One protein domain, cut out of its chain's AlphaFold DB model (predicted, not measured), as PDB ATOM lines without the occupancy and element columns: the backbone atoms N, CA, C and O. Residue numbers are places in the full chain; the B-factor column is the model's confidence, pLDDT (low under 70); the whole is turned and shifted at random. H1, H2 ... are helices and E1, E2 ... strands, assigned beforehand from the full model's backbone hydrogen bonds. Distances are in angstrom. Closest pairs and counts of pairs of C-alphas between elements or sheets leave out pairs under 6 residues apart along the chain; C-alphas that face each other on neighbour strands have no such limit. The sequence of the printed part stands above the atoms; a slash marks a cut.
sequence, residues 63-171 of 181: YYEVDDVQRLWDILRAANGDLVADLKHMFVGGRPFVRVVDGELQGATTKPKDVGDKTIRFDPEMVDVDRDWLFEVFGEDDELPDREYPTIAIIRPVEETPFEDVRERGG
ATOM      1  N   TYR A  63      -4.681 -29.130  89.356       71.31
ATOM      2  CA  TYR A  63      -4.478 -28.762  90.751       71.31
ATOM      3  C   TYR A  63      -4.104 -27.282  90.802       71.31
ATOM      4  O   TYR A  63      -3.104 -26.875  90.211       71.31
ATOM      5  N   TYR A  64      -4.929 -26.486  91.471       70.19
ATOM      6  CA  TYR A  64      -4.750 -25.053  91.631       70.19
ATOM      7  C   TYR A  64      -4.509 -24.755  93.107       70.19
ATOM      8  O   TYR A  64      -5.374 -25.000  93.945       70.19
ATOM      9  N   GLU A  65      -3.317 -24.271  93.435       73.94
ATOM     10  CA  GLU A  65      -3.034 -23.739  94.764       73.94
ATOM     11  C   GLU A  65      -3.765 -22.405  94.913       73.94
ATOM     12  O   GLU A  65      -3.572 -21.494  94.110       73.94
ATOM     13  N   VAL A  66      -4.652 -22.321  95.902       72.56
ATOM     14  CA  VAL A  66      -5.473 -21.134  96.134       72.56
ATOM     15  C   VAL A  66      -4.686 -20.196  97.030       72.56
ATOM     16  O   VAL A  66      -4.731 -20.286  98.256       72.56
ATOM     17  N   ASP A  67      -3.924 -19.314  96.394       73.44
ATOM     18  CA  ASP A  67      -3.227 -18.222  97.056       73.44
ATOM     19  C   ASP A  67      -4.121 -16.994  97.259       73.44
ATOM     20  O   ASP A  67      -3.996 -16.346  98.294       73.44
ATOM     21  N   ASP A  68      -5.039 -16.767  96.318       79.31
ATOM     22  CA  ASP A  68      -6.049 -15.712  96.268       79.31
ATOM     23  C   ASP A  68      -7.421 -16.312  95.879       79.31
ATOM     24  O   ASP A  68      -7.607 -16.871  94.787       79.31
ATOM     25  N   VAL A  69      -8.404 -16.191  96.777       82.75
ATOM     26  CA  VAL A  69      -9.770 -16.714  96.582       82.75
ATOM     27  C   VAL A  69     -10.526 -15.934  95.507       82.75
ATOM     28  O   VAL A  69     -11.292 -16.517  94.732       82.75
ATOM     29  N   GLN A  70     -10.272 -14.628  95.387       86.56
ATOM     30  CA  GLN A  70     -10.850 -13.795  94.336       86.56
ATOM     31  C   GLN A  70     -10.389 -14.269  92.956       86.56
ATOM     32  O   GLN A  70     -11.184 -14.318  92.012       86.56
ATOM     33  N   ARG A  71      -9.137 -14.713  92.838       81.06
ATOM     34  CA  ARG A  71      -8.623 -15.291  91.595       81.06
ATOM     35  C   ARG A  71      -9.291 -16.618  91.238       81.06
ATOM     36  O   ARG A  71      -9.612 -16.828  90.066       81.06
ATOM     37  N   LEU A  72      -9.550 -17.490  92.218       83.94
ATOM     38  CA  LEU A  72     -10.333 -18.713  91.998       83.94
ATOM     39  C   LEU A  72     -11.747 -18.377  91.501       83.94
ATOM     40  O   LEU A  72     -12.202 -18.945  90.506       83.94
ATOM     41  N   TRP A  73     -12.417 -17.418  92.148       87.38
ATOM     42  CA  TRP A  73     -13.729 -16.929  91.723       87.38
ATOM     43  C   TRP A  73     -13.716 -16.433  90.272       87.38
ATOM     44  O   TRP A  73     -14.586 -16.801  89.484       87.38
ATOM     45  N   ASP A  74     -12.726 -15.624  89.893       85.12
ATOM     46  CA  ASP A  74     -12.633 -15.062  88.545       85.12
ATOM     47  C   ASP A  74     -12.398 -16.126  87.468       85.12
ATOM     48  O   ASP A  74     -12.981 -16.023  86.387       85.12
ATOM     49  N   ILE A  75     -11.621 -17.172  87.770       84.69
ATOM     50  CA  ILE A  75     -11.450 -18.333  86.884       84.69
ATOM     51  C   ILE A  75     -12.796 -19.029  86.654       84.69
ATOM     52  O   ILE A  75     -13.192 -19.245  85.506       84.69
ATOM     53  N   LEU A  76     -13.517 -19.355  87.732       87.31
ATOM     54  CA  LEU A  76     -14.806 -20.047  87.641       87.31
ATOM     55  C   LEU A  76     -15.858 -19.189  86.931       87.31
ATOM     56  O   LEU A  76     -16.598 -19.692  86.088       87.31
ATOM     57  N   ARG A  77     -15.889 -17.884  87.220       89.56
ATOM     58  CA  ARG A  77     -16.790 -16.922  86.576       89.56
ATOM     59  C   ARG A  77     -16.515 -16.794  85.084       89.56
ATOM     60  O   ARG A  77     -17.459 -16.763  84.301       89.56
ATOM     61  N   ALA A  78     -15.246 -16.729  84.681       81.88
ATOM     62  CA  ALA A  78     -14.873 -16.659  83.270       81.88
ATOM     63  C   ALA A  78     -15.260 -17.933  82.500       81.88
ATOM     64  O   ALA A  78     -15.573 -17.851  81.315       81.88
ATOM     65  N   ALA A  79     -15.264 -19.085  83.174       82.38
ATOM     66  CA  ALA A  79     -15.675 -20.364  82.601       82.38
ATOM     67  C   ALA A  79     -17.199 -20.562  82.522       82.38
ATOM     68  O   ALA A  79     -17.640 -21.510  81.884       82.38
ATOM     69  N   ASN A  80     -17.996 -19.707  83.171       85.50
ATOM     70  CA  ASN A  80     -19.463 -19.703  83.126       85.50
ATOM     71  C   ASN A  80     -20.130 -21.096  83.183       85.50
ATOM     72  O   ASN A  80     -21.004 -21.421  82.380       85.50
ATOM     73  N   GLY A  81     -19.707 -21.927  84.133       85.38
ATOM     74  CA  GLY A  81     -20.289 -23.244  84.384       85.38
ATOM     75  C   GLY A  81     -19.575 -24.423  83.733       85.38
ATOM     76  O   GLY A  81     -19.881 -25.554  84.115       85.38
ATOM     77  N   ASP A  82     -18.620 -24.173  82.832       79.69
ATOM     78  CA  ASP A  82     -17.837 -25.221  82.159       79.69
ATOM     79  C   ASP A  82     -16.739 -25.804  83.065       79.69
ATOM     80  O   ASP A  82     -16.324 -26.952  82.896       79.69
ATOM     81  N   LEU A  83     -16.276 -25.024  84.051       83.12
ATOM     82  CA  LEU A  83     -15.299 -25.456  85.052       83.12
ATOM     83  C   LEU A  83     -15.900 -25.491  86.454       83.12
ATOM     84  O   LEU A  83     -16.705 -24.644  86.843       83.12
ATOM     85  N   VAL A  84     -15.431 -26.467  87.222       89.25
ATOM     86  CA  VAL A  84     -15.851 -26.751  88.589       89.25
ATOM     87  C   VAL A  84     -14.614 -26.869  89.475       89.25
ATOM     88  O   VAL A  84     -13.652 -27.547  89.113       89.25
ATOM     89  N   ALA A  85     -14.640 -26.252  90.653       87.81
ATOM     90  CA  ALA A  85     -13.649 -26.475  91.697       87.81
ATOM     91  C   ALA A  85     -14.113 -27.596  92.638       87.81
ATOM     92  O   ALA A  85     -15.088 -27.454  93.377       87.81
ATOM     93  N   ASP A  86     -13.405 -28.723  92.617       87.12
ATOM     94  CA  ASP A  86     -13.581 -29.839  93.544       87.12
ATOM     95  C   ASP A  86     -12.816 -29.562  94.848       87.12
ATOM     96  O   ASP A  86     -11.587 -29.676  94.924       87.12
ATOM     97  N   LEU A  87     -13.583 -29.206  95.878       79.69
ATOM     98  CA  LEU A  87     -13.103 -28.887  97.224       79.69
ATOM     99  C   LEU A  87     -13.242 -30.063  98.202       79.69
ATOM    100  O   LEU A  87     -13.046 -29.897  99.401       79.69
ATOM    101  N   LYS A  88     -13.582 -31.276  97.738       73.25
ATOM    102  CA  LYS A  88     -13.958 -32.394  98.631       73.25
ATOM    103  C   LYS A  88     -12.885 -32.786  99.646       73.25
ATOM    104  O   LYS A  88     -13.193 -33.370 100.674       73.25
ATOM    105  N   HIS A  89     -11.621 -32.519  99.331       64.94
ATOM    106  CA  HIS A  89     -10.492 -32.860 100.186       64.94
ATOM    107  C   HIS A  89     -10.310 -31.868 101.345       64.94
ATOM    108  O   HIS A  89      -9.581 -32.175 102.283       64.94
ATOM    109  N   MET A  90     -10.994 -30.721 101.299       63.59
ATOM    110  CA  MET A  90     -11.000 -29.710 102.356       63.59
ATOM    111  C   MET A  90     -12.077 -29.964 103.422       63.59
ATOM    112  O   MET A  90     -12.002 -29.394 104.505       63.59
ATOM    113  N   PHE A  91     -13.059 -30.839 103.160       60.47
ATOM    114  CA  PHE A  91     -14.220 -31.028 104.037       60.47
ATOM    115  C   PHE A  91     -14.473 -32.492 104.392       60.47
ATOM    116  O   PHE A  91     -14.542 -33.364 103.527       60.47
ATOM    117  N   VAL A  92     -14.731 -32.752 105.673       49.97
ATOM    118  CA  VAL A  92     -15.294 -34.021 106.152       49.97
ATOM    119  C   VAL A  92     -16.802 -33.821 106.315       49.97
ATOM    120  O   VAL A  92     -17.206 -32.978 107.103       49.97
ATOM    121  N   GLY A  93     -17.642 -34.567 105.586       51.38
ATOM    122  CA  GLY A  93     -19.109 -34.540 105.781       51.38
ATOM    123  C   GLY A  93     -19.945 -33.983 104.624       51.38
ATOM    124  O   GLY A  93     -21.163 -34.023 104.683       51.38
ATOM    125  N   GLY A  94     -19.316 -33.549 103.530       58.38
ATOM    126  CA  GLY A  94     -20.016 -33.279 102.275       58.38
ATOM    127  C   GLY A  94     -20.713 -31.921 102.188       58.38
ATOM    128  O   GLY A  94     -21.924 -31.837 102.343       58.38
ATOM    129  N   ARG A  95     -19.966 -30.904 101.739       63.94
ATOM    130  CA  ARG A  95     -20.373 -29.977 100.662       63.94
ATOM    131  C   ARG A  95     -19.151 -29.686  99.758       63.94
ATOM    132  O   ARG A  95     -18.177 -29.120 100.237       63.94
ATOM    133  N   PRO A  96     -19.158 -30.176  98.508       74.44
ATOM    134  CA  PRO A  96     -18.076 -30.159  97.531       74.44
ATOM    135  C   PRO A  96     -18.524 -29.461  96.228       74.44
ATOM    136  O   PRO A  96     -19.571 -28.832  96.205       74.44
ATOM    137  N   PHE A  97     -17.699 -29.531  95.180       88.88
ATOM    138  CA  PHE A  97     -17.921 -29.010  93.819       88.88
ATOM    139  C   PHE A  97     -18.660 -27.668  93.711       88.88
ATOM    140  O   PHE A  97     -19.889 -27.611  93.737       88.88
ATOM    141  N   VAL A  98     -17.912 -26.595  93.459       91.94
ATOM    142  CA  VAL A  98     -18.486 -25.276  93.160       91.94
ATOM    143  C   VAL A  98     -18.193 -24.834  91.735       91.94
ATOM    144  O   VAL A  98     -17.127 -25.119  91.194       91.94
ATOM    145  N   ARG A  99     -19.129 -24.112  91.126       92.88
ATOM    146  CA  ARG A  99     -18.958 -23.442  89.829       92.88
ATOM    147  C   ARG A  99     -19.673 -22.102  89.844       92.88
ATOM    148  O   ARG A  99     -20.538 -21.884  90.685       92.88
ATOM    149  N   VAL A 100     -19.364 -21.235  88.889       91.00
ATOM    150  CA  VAL A 100     -20.083 -19.969  88.707       91.00
ATOM    151  C   VAL A 100     -20.829 -20.011  87.379       91.00
ATOM    152  O   VAL A 100     -20.207 -20.269  86.354       91.00
ATOM    153  N   VAL A 101     -22.139 -19.761  87.395       91.94
ATOM    154  CA  VAL A 101     -23.005 -19.694  86.205       91.94
ATOM    155  C   VAL A 101     -23.759 -18.377  86.243       91.94
ATOM    156  O   VAL A 101     -24.356 -18.043  87.260       91.94
ATOM    157  N   ASP A 102     -23.701 -17.607  85.162       92.50
ATOM    158  CA  ASP A 102     -24.335 -16.294  85.027       92.50
ATOM    159  C   ASP A 102     -23.991 -15.325  86.181       92.50
ATOM    160  O   ASP A 102     -24.756 -14.434  86.538       92.50
ATOM    161  N   GLY A 103     -22.786 -15.477  86.744       89.81
ATOM    162  CA  GLY A 103     -22.281 -14.675  87.862       89.81
ATOM    163  C   GLY A 103     -22.702 -15.158  89.252       89.81
ATOM    164  O   GLY A 103     -22.257 -14.569  90.237       89.81
ATOM    165  N   GLU A 104     -23.489 -16.228  89.344       91.88
ATOM    166  CA  GLU A 104     -23.948 -16.820  90.601       91.88
ATOM    167  C   GLU A 104     -23.142 -18.073  90.949       91.88
ATOM    168  O   GLU A 104     -22.869 -18.915  90.087       91.88
ATOM    169  N   LEU A 105     -22.756 -18.208  92.222       91.12
ATOM    170  CA  LEU A 105     -22.112 -19.423  92.704       91.12
ATOM    171  C   LEU A 105     -23.154 -20.530  92.836       91.12
ATOM    172  O   LEU A 105     -24.224 -20.339  93.400       91.12
ATOM    173  N   GLN A 106     -22.811 -21.703  92.333       92.69
ATOM    174  CA  GLN A 106     -23.589 -22.917  92.493       92.69
ATOM    175  C   GLN A 106     -22.714 -23.968  93.159       92.69
ATOM    176  O   GLN A 106     -21.543 -24.117  92.802       92.69
ATOM    177  N   GLY A 107     -23.293 -24.727  94.085       90.31
ATOM    178  CA  GLY A 107     -22.641 -25.846  94.752       90.31
ATOM    179  C   GLY A 107     -23.388 -27.145  94.481       90.31
ATOM    180  O   GLY A 107     -24.618 -27.153  94.387       90.31
ATOM    181  N   ALA A 108     -22.662 -28.256  94.379       89.12
ATOM    182  CA  ALA A 108     -23.265 -29.577  94.264       89.12
ATOM    183  C   ALA A 108     -22.475 -30.640  95.026       89.12
ATOM    184  O   ALA A 108     -21.251 -30.699  94.995       89.12
ATOM    185  N   THR A 109     -23.187 -31.550  95.676       84.81
ATOM    186  CA  THR A 109     -22.600 -32.669  96.415       84.81
ATOM    187  C   THR A 109     -23.075 -34.006  95.887       84.81
ATOM    188  O   THR A 109     -24.065 -34.074  95.169       84.81
ATOM    189  N   THR A 110     -22.402 -35.080  96.290       76.81
ATOM    190  CA  THR A 110     -22.956 -36.433  96.241       76.81
ATOM    191  C   THR A 110     -23.300 -36.879  97.655       76.81
ATOM    192  O   THR A 110     -22.390 -37.102  98.459       76.81
ATOM    193  N   LYS A 111     -24.588 -37.036  97.968       72.88
ATOM    194  CA  LYS A 111     -25.022 -37.579  99.259       72.88
ATOM    195  C   LYS A 111     -25.299 -39.077  99.160       72.88
ATOM    196  O   LYS A 111     -25.880 -39.527  98.171       72.88
ATOM    197  N   PRO A 112     -24.914 -39.869 100.170       69.44
ATOM    198  CA  PRO A 112     -25.341 -41.256 100.254       69.44
ATOM    199  C   PRO A 112     -26.866 -41.332 100.428       69.44
ATOM    200  O   PRO A 112     -27.459 -40.624 101.238       69.44
ATOM    201  N   LYS A 113     -27.492 -42.229  99.675       66.44
ATOM    202  CA  LYS A 113     -28.907 -42.573  99.734       66.44
ATOM    203  C   LYS A 113     -29.035 -44.085  99.845       66.44
ATOM    204  O   LYS A 113     -28.493 -44.820  99.018       66.44
ATOM    205  N   ASP A 114     -29.770 -44.539 100.852       71.94
ATOM    206  CA  ASP A 114     -30.158 -45.941 100.960       71.94
ATOM    207  C   ASP A 114     -31.185 -46.264  99.863       71.94
ATOM    208  O   ASP A 114     -32.207 -45.583  99.724       71.94
ATOM    209  N   VAL A 115     -30.879 -47.268  99.044       74.62
ATOM    210  CA  VAL A 115     -31.763 -47.752  97.973       74.62
ATOM    211  C   VAL A 115     -32.306 -49.158  98.256       74.62
ATOM    212  O   VAL A 115     -32.904 -49.766  97.372       74.62
ATOM    213  N   GLY A 116     -32.153 -49.653  99.487       66.62
ATOM    214  CA  GLY A 116     -32.552 -50.994  99.910       66.62
ATOM    215  C   GLY A 116     -31.429 -52.027  99.770       66.62
ATOM    216  O   GLY A 116     -30.350 -51.747  99.252       66.62
ATOM    217  N   ASP A 117     -31.668 -53.245 100.270       74.12
ATOM    218  CA  ASP A 117     -30.762 -54.401 100.149       74.12
ATOM    219  C   ASP A 117     -29.305 -54.150 100.591       74.12
ATOM    220  O   ASP A 117     -28.365 -54.711 100.028       74.12
ATOM    221  N   LYS A 118     -29.099 -53.313 101.622       61.78
ATOM    222  CA  LYS A 118     -27.765 -52.890 102.104       61.78
ATOM    223  C   LYS A 118     -26.924 -52.196 101.023       61.78
ATOM    224  O   LYS A 118     -25.694 -52.237 101.063       61.78
ATOM    225  N   THR A 119     -27.582 -51.582 100.044       54.12
ATOM    226  CA  THR A 119     -26.936 -50.858  98.956       54.12
ATOM    227  C   THR A 119     -27.087 -49.361  99.181       54.12
ATOM    228  O   THR A 119     -28.192 -48.836  99.294       54.12
ATOM    229  N   ILE A 120     -25.954 -48.664  99.206       54.91
ATOM    230  CA  ILE A 120     -25.900 -47.205  99.251       54.91
ATOM    231  C   ILE A 120     -25.568 -46.714  97.846       54.91
ATOM    232  O   ILE A 120     -24.559 -47.111  97.260       54.91
ATOM    233  N   ARG A 121     -26.412 -45.833  97.311       66.94
ATOM    234  CA  ARG A 121     -26.125 -45.069  96.095       66.94
ATOM    235  C   ARG A 121     -25.727 -43.655  96.485       66.94
ATOM    236  O   ARG A 121     -26.334 -43.079  97.374       66.94
ATOM    237  N   PHE A 122     -24.751 -43.078  95.804       70.50
ATOM    238  CA  PHE A 122     -24.419 -41.670  95.980       70.50
ATOM    239  C   PHE A 122     -25.183 -40.857  94.945       70.50
ATOM    240  O   PHE A 122     -24.960 -41.019  93.746       70.50
ATOM    241  N   ASP A 123     -26.124 -40.049  95.418       75.56
ATOM    242  CA  ASP A 123     -26.958 -39.213  94.576       75.56
ATOM    243  C   ASP A 123     -26.471 -37.768  94.573       75.56
ATOM    244  O   ASP A 123     -26.168 -37.214  95.632       75.56
ATOM    245  N   PRO A 124     -26.404 -37.151  93.391       81.06
ATOM    246  CA  PRO A 124     -26.012 -35.769  93.251       81.06
ATOM    247  C   PRO A 124     -27.157 -34.853  93.712       81.06
ATOM    248  O   PRO A 124     -28.331 -35.114  93.433       81.06
ATOM    249  N   GLU A 125     -26.820 -33.786  94.428       83.19
ATOM    250  CA  GLU A 125     -27.766 -32.812  94.977       83.19
ATOM    251  C   GLU A 125     -27.165 -31.407  94.904       83.19
ATOM    252  O   GLU A 125     -25.986 -31.221  95.219       83.19
ATOM    253  N   MET A 126     -27.975 -30.419  94.519       87.38
ATOM    254  CA  MET A 126     -27.587 -29.012  94.623       87.38
ATOM    255  C   MET A 126     -27.515 -28.605  96.086       87.38
ATOM    256  O   MET A 126     -28.357 -28.993  96.896       87.38
ATOM    257  N   VAL A 127     -26.530 -27.787  96.416       84.44
ATOM    258  CA  VAL A 127     -26.390 -27.220  97.746       84.44
ATOM    259  C   VAL A 127     -26.385 -25.710  97.662       84.44
ATOM    260  O   VAL A 127     -25.756 -25.128  96.782       84.44
ATOM    261  N   ASP A 128     -27.111 -25.100  98.593       84.62
ATOM    262  CA  ASP A 128     -27.140 -23.653  98.741       84.62
ATOM    263  C   ASP A 128     -25.764 -23.174  99.214       84.62
ATOM    264  O   ASP A 128     -25.260 -23.656 100.238       84.62
ATOM    265  N   VAL A 129     -25.152 -22.321  98.399       84.75
ATOM    266  CA  VAL A 129     -23.856 -21.675  98.602       84.75
ATOM    267  C   VAL A 129     -23.920 -20.313  97.928       84.75
ATOM    268  O   VAL A 129     -24.587 -20.146  96.908       84.75
ATOM    269  N   ASP A 130     -23.181 -19.357  98.461       86.56
ATOM    270  CA  ASP A 130     -23.033 -18.039  97.872       86.56
ATOM    271  C   ASP A 130     -21.556 -17.654  97.797       86.56
ATOM    272  O   ASP A 130     -20.653 -18.419  98.146       86.56
ATOM    273  N   ARG A 131     -21.296 -16.464  97.254       84.81
ATOM    274  CA  ARG A 131     -19.931 -15.964  97.140       84.81
ATOM    275  C   ARG A 131     -19.260 -15.890  98.502       84.81
ATOM    276  O   ARG A 131     -18.130 -16.340  98.603       84.81
ATOM    277  N   ASP A 132     -19.938 -15.359  99.509       85.31
ATOM    278  CA  ASP A 132     -19.347 -15.121 100.823       85.31
ATOM    279  C   ASP A 132     -18.942 -16.449 101.481       85.31
ATOM    280  O   ASP A 132     -17.824 -16.563 101.980       85.31
ATOM    281  N   TRP A 133     -19.749 -17.503 101.315       86.00
ATOM    282  CA  TRP A 133     -19.402 -18.867 101.714       86.00
ATOM    283  C   TRP A 133     -18.068 -19.336 101.118       86.00
ATOM    284  O   TRP A 133     -17.260 -19.938 101.820       86.00
ATOM    285  N   LEU A 134     -17.795 -19.054  99.837       82.38
ATOM    286  CA  LEU A 134     -16.515 -19.433  99.225       82.38
ATOM    287  C   LEU A 134     -15.335 -18.739  99.919       82.38
ATOM    288  O   LEU A 134     -14.298 -19.362 100.103       82.38
ATOM    289  N   PHE A 135     -15.482 -17.476 100.312       82.12
ATOM    290  CA  PHE A 135     -14.422 -16.735 100.999       82.12
ATOM    291  C   PHE A 135     -14.246 -17.221 102.442       82.12
ATOM    292  O   PHE A 135     -13.117 -17.463 102.859       82.12
ATOM    293  N   GLU A 136     -15.334 -17.494 103.165       78.56
ATOM    294  CA  GLU A 136     -15.279 -18.096 104.505       78.56
ATOM    295  C   GLU A 136     -14.544 -19.447 104.508       78.56
ATOM    296  O   GLU A 136     -13.758 -19.737 105.408       78.56
ATOM    297  N   VAL A 137     -14.762 -20.269 103.477       74.19
ATOM    298  CA  VAL A 137     -14.151 -21.601 103.333       74.19
ATOM    299  C   VAL A 137     -12.632 -21.560 103.234       74.19
ATOM    300  O   VAL A 137     -11.951 -22.458 103.737       74.19
ATOM    301  N   PHE A 138     -12.101 -20.555 102.549       71.00
ATOM    302  CA  PHE A 138     -10.665 -20.395 102.363       71.00
ATOM    303  C   PHE A 138     -10.038 -19.463 103.413       71.00
ATOM    304  O   PHE A 138      -8.814 -19.404 103.482       71.00
ATOM    305  N   GLY A 139     -10.847 -18.823 104.264       60.72
ATOM    306  CA  GLY A 139     -10.424 -17.800 105.218       60.72
ATOM    307  C   GLY A 139     -10.355 -16.409 104.581       60.72
ATOM    308  O   GLY A 139     -10.055 -16.269 103.395       60.72
ATOM    309  N   GLU A 140     -10.627 -15.369 105.374       56.00
ATOM    310  CA  GLU A 140     -10.314 -13.988 104.988       56.00
ATOM    311  C   GLU A 140      -8.779 -13.825 104.937       56.00
ATOM    312  O   GLU A 140      -8.073 -14.409 105.759       56.00
ATOM    313  N   ASP A 141      -8.267 -13.063 103.960       51.19
ATOM    314  CA  ASP A 141      -6.851 -12.982 103.533       51.19
ATOM    315  C   ASP A 141      -5.787 -12.870 104.657       51.19
ATOM    316  O   ASP A 141      -4.626 -13.219 104.438       51.19
ATOM    317  N   ASP A 142      -6.161 -12.424 105.860       44.66
ATOM    318  CA  ASP A 142      -5.264 -12.168 106.993       44.66
ATOM    319  C   ASP A 142      -5.166 -13.321 108.024       44.66
ATOM    320  O   ASP A 142      -4.331 -13.257 108.931       44.66
ATOM    321  N   GLU A 143      -5.973 -14.384 107.903       44.66
ATOM    322  CA  GLU A 143      -6.014 -15.516 108.856       44.66
ATOM    323  C   GLU A 143      -5.686 -16.879 108.235       44.66
ATOM    324  O   GLU A 143      -5.920 -17.920 108.849       44.66
ATOM    325  N   LEU A 144      -5.116 -16.916 107.032       45.38
ATOM    326  CA  LEU A 144      -4.570 -18.159 106.494       45.38
ATOM    327  C   LEU A 144      -3.375 -18.576 107.371       45.38
ATOM    328  O   LEU A 144      -2.332 -17.921 107.303       45.38
ATOM    329  N   PRO A 145      -3.498 -19.620 108.221       41.41
ATOM    330  CA  PRO A 145      -2.430 -20.000 109.139       41.41
ATOM    331  C   PRO A 145      -1.167 -20.285 108.331       41.41
ATOM    332  O   PRO A 145      -1.279 -20.901 107.268       41.41
ATOM    333  N   ASP A 146      -0.007 -19.817 108.822       43.59
ATOM    334  CA  ASP A 146       1.331 -20.026 108.242       43.59
ATOM    335  C   ASP A 146       1.357 -21.327 107.424       43.59
ATOM    336  O   ASP A 146       1.286 -22.423 107.987       43.59
ATOM    337  N   ARG A 147       1.326 -21.194 106.087       47.50
ATOM    338  CA  ARG A 147       0.975 -22.276 105.150       47.50
ATOM    339  C   ARG A 147       2.086 -23.324 105.067       47.50
ATOM    340  O   ARG A 147       2.790 -23.435 104.069       47.50
ATOM    341  N   GLU A 148       2.230 -24.140 106.106       43.22
ATOM    342  CA  GLU A 148       2.998 -25.390 106.051       43.22
ATOM    343  C   GLU A 148       2.327 -26.392 105.082       43.22
ATOM    344  O   GLU A 148       2.977 -27.300 104.562       43.22
ATOM    345  N   TYR A 149       1.043 -26.172 104.759       47.06
ATOM    346  CA  TYR A 149       0.268 -26.942 103.788       47.06
ATOM    347  C   TYR A 149      -0.542 -26.006 102.867       47.06
ATOM    348  O   TYR A 149      -1.350 -25.225 103.371       47.06
ATOM    349  N   PRO A 150      -0.358 -26.064 101.535       56.62
ATOM    350  CA  PRO A 150      -1.131 -25.254 100.598       56.62
ATOM    351  C   PRO A 150      -2.594 -25.707 100.551       56.62
ATOM    352  O   PRO A 150      -2.877 -26.909 100.503       56.62
ATOM    353  N   THR A 151      -3.522 -24.750 100.506       67.19
ATOM    354  CA  THR A 151      -4.927 -25.036 100.208       67.19
ATOM    355  C   THR A 151      -5.076 -25.234  98.707       67.19
ATOM    356  O   THR A 151      -4.716 -24.363  97.915       67.19
ATOM    357  N   ILE A 152      -5.580 -26.392  98.296       69.88
ATOM    358  CA  ILE A 152      -5.673 -26.766  96.888       69.88
ATOM    359  C   ILE A 152      -7.149 -26.772  96.479       69.88
ATOM    360  O   ILE A 152      -8.021 -27.187  97.228       69.88
ATOM    361  N   ALA A 153      -7.445 -26.321  95.270       74.12
ATOM    362  CA  ALA A 153      -8.685 -26.609  94.569       74.12
ATOM    363  C   ALA A 153      -8.348 -27.485  93.362       74.12
ATOM    364  O   ALA A 153      -7.371 -27.234  92.657       74.12
ATOM    365  N   ILE A 154      -9.137 -28.525  93.099       80.56
ATOM    366  CA  ILE A 154      -8.953 -29.327  91.886       80.56
ATOM    367  C   ILE A 154      -9.939 -28.800  90.845       80.56
ATOM    368  O   ILE A 154     -11.145 -28.981  90.987       80.56
ATOM    369  N   ILE A 155      -9.439 -28.135  89.809       79.50
ATOM    370  CA  ILE A 155     -10.255 -27.583  88.726       79.50
ATOM    371  C   ILE A 155     -10.531 -28.673  87.696       79.50
ATOM    372  O   ILE A 155      -9.605 -29.308  87.184       79.50
ATOM    373  N   ARG A 156     -11.807 -28.907  87.397       80.56
ATOM    374  CA  ARG A 156     -12.268 -30.016  86.553       80.56
ATOM    375  C   ARG A 156     -13.363 -29.559  85.590       80.56
ATOM    376  O   ARG A 156     -14.070 -28.602  85.910       80.56
ATOM    377  N   PRO A 157     -13.516 -30.227  84.435       77.88
ATOM    378  CA  PRO A 157     -14.660 -30.010  83.556       77.88
ATOM    379  C   PRO A 157     -15.959 -30.481  84.234       77.88
ATOM    380  O   PRO A 157     -15.938 -31.402  85.056       77.88
ATOM    381  N   VAL A 158     -17.082 -29.834  83.917       80.62
ATOM    382  CA  VAL A 158     -18.384 -30.065  84.571       80.62
ATOM    383  C   VAL A 158     -18.916 -31.494  84.409       80.62
ATOM    384  O   VAL A 158     -19.545 -32.018  85.330       80.62
ATOM    385  N   GLU A 159     -18.607 -32.151  83.295       74.12
ATOM    386  CA  GLU A 159     -19.103 -33.476  82.907       74.12
ATOM    387  C   GLU A 159     -18.651 -34.594  83.857       74.12
ATOM    388  O   GLU A 159     -19.261 -35.658  83.910       74.12
ATOM    389  N   GLU A 160     -17.587 -34.367  84.628       67.81
ATOM    390  CA  GLU A 160     -17.048 -35.334  85.592       67.81
ATOM    391  C   GLU A 160     -17.485 -35.035  87.036       67.81
ATOM    392  O   GLU A 160     -16.851 -35.484  88.001       67.81
ATOM    393  N   THR A 161     -18.539 -34.236  87.196       78.88
ATOM    394  CA  THR A 161     -18.990 -33.717  88.489       78.88
ATOM    395  C   THR A 161     -20.487 -33.936  88.703       78.88
ATOM    396  O   THR A 161     -21.227 -34.156  87.745       78.88
ATOM    397  N   PRO A 162     -20.974 -33.814  89.951       81.06
ATOM    398  CA  PRO A 162     -22.396 -33.974  90.261       81.06
ATOM    399  C   PRO A 162     -23.319 -33.025  89.487       81.06
ATOM    400  O   PRO A 162     -24.503 -33.319  89.342       81.06
ATOM    401  N   PHE A 163     -22.803 -31.900  88.978       85.12
ATOM    402  CA  PHE A 163     -23.591 -30.947  88.197       85.12
ATOM    403  C   PHE A 163     -24.148 -31.539  86.901       85.12
ATOM    404  O   PHE A 163     -25.250 -31.159  86.507       85.12
ATOM    405  N   GLU A 164     -23.433 -32.462  86.251       78.88
ATOM    406  CA  GLU A 164     -23.917 -33.090  85.017       78.88
ATOM    407  C   GLU A 164     -25.116 -33.999  85.307       78.88
ATOM    408  O   GLU A 164     -26.181 -33.856  84.707       78.88
ATOM    409  N   ASP A 165     -25.004 -34.841  86.331       68.31
ATOM    410  CA  ASP A 165     -26.086 -35.735  86.730       68.31
ATOM    411  C   ASP A 165     -27.310 -34.976  87.294       68.31
ATOM    412  O   ASP A 165     -28.453 -35.411  87.118       68.31
ATOM    413  N   VAL A 166     -27.113 -33.835  87.979       65.12
ATOM    414  CA  VAL A 166     -28.227 -32.948  88.378       65.12
ATOM    415  C   VAL A 166     -28.908 -32.361  87.141       65.12
ATOM    416  O   VAL A 166     -30.141 -32.329  87.095       65.12
ATOM    417  N   ARG A 167     -28.141 -31.927  86.132       60.25
ATOM    418  CA  ARG A 167     -28.681 -31.374  84.880       60.25
ATOM    419  C   ARG A 167     -29.552 -32.394  84.146       60.25
ATOM    420  O   ARG A 167     -30.621 -32.033  83.659       60.25
ATOM    421  N   GLU A 168     -29.137 -33.659  84.111       55.00
ATOM    422  CA  GLU A 168     -29.907 -34.741  83.486       55.00
ATOM    423  C   GLU A 168     -31.186 -35.108  84.263       55.00
ATOM    424  O   GLU A 168     -32.207 -35.443  83.660       55.00
ATOM    425  N   ARG A 169     -31.167 -35.024  85.602       53.00
ATOM    426  CA  ARG A 169     -32.325 -35.353  86.460       53.00
ATOM    427  C   ARG A 169     -33.321 -34.203  86.628       53.00
ATOM    428  O   ARG A 169     -34.487 -34.456  86.923       53.00
ATOM    429  N   GLY A 170     -32.874 -32.962  86.453       44.12
ATOM    430  CA  GLY A 170     -33.661 -31.733  86.576       44.12
ATOM    431  C   GLY A 170     -34.107 -31.146  85.239       44.12
ATOM    432  O   GLY A 170     -34.230 -29.928  85.141       44.12
ATOM    433  N   GLY A 171     -34.300 -31.980  84.209       33.50
ATOM    434  CA  GLY A 171     -34.660 -31.575  82.848       33.50
ATOM    435  C   GLY A 171     -36.011 -30.858  82.725       33.50
ATOM    436  O   GLY A 171     -36.934 -31.421  82.155       33.50
TER     437      GLY A 171
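AT A GLANCE: This is residues 63 to 171 of the 181 residues of the protein "Virus protein phiCh1-VP78" of Natrialba magadii (strain ATCC 43099 / DSM 3394 / CCM 3739 / CIP 104546 / IAM 13178 / JCM 8861 / NBRC 102185 / NCIMB 2190 / MS3) (UniProt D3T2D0). Two small three-stranded sheets meet at edge strands E2 and E3, with helix H1 over this meeting place. The long hairpin of E4 and E5 reaches towards one end, with H3 across one face; H2 packs beside E4's beginning on the other face, and the loop 139 to 151 makes the opposite end. The printed part has 109 residues, in order E1 H1 E2 E3 E4 E5 H2 E6 H3; both sheets, E1 E6 E2 and E3 E4 E5, are antiparallel. The class is mixed; the whole is compact, radius of gyration of the C-alphas 14.8 A, spanning 49 by 31 by 22 A.

IN THESE COORDINATES: E1 is residues 63 to 65, from C-alpha 63 at (-4.478, -28.762, 90.751). H1 is 69 to 79, 15.6 A; E2 83 to 86; E3 98 to 101. E4 is 104 to 114, 31.5 A; E5 120 to 127, 20.0 A. H2 is 131 to 138; E6 152 to 157, 16.4 A; H3 162 to 169, ending at C-alpha 169 (-32.325, -35.353, 86.460).

HOW THE PARTS SIT: E1, H1 and E2 form a split strand-helix-strand unit, E6 between its strands, with a right-handed crossover. N 64 and O 153 of E1 and E6 are 2.8 A apart; N 84 and O 156 of E2 and E6, 2.9 A. The closest C-alphas of E2 and E3 are Val 84 and Arg 99, 4.7 A. E3, E4 and E5 form a meander, successive antiparallel neighbours: N 99 and O 106 are 2.9 A apart, N 111 and O 123 2.8 A. H1 is on both sheets, in two layers with E1 E6 E2, height 9.3 A. H1 and H2 are on one face of E3 E4 E5, H3 on the opposite face: three layers. H1 and H2 only just touch, with 3 pairs of C-alphas within 8 A, closest Val 69 and Phe 135, 6.4 A. H3 runs across E5 at 87 degrees on the local plane. In H1, H2 and H3 every O i to N i+4 pair is within hydrogen-bond range.

THE WHOLE: The C-alphas farthest apart, Asp 117 and Asp 142, are 49.8 A apart. The printed part has no cut. The links E2 to E3 and H2 to E6 are long. Mean pLDDT of the printed part is 73.6; 36 residues are under 70, among them 89 to 95, 139 to 152 and 165 to 171.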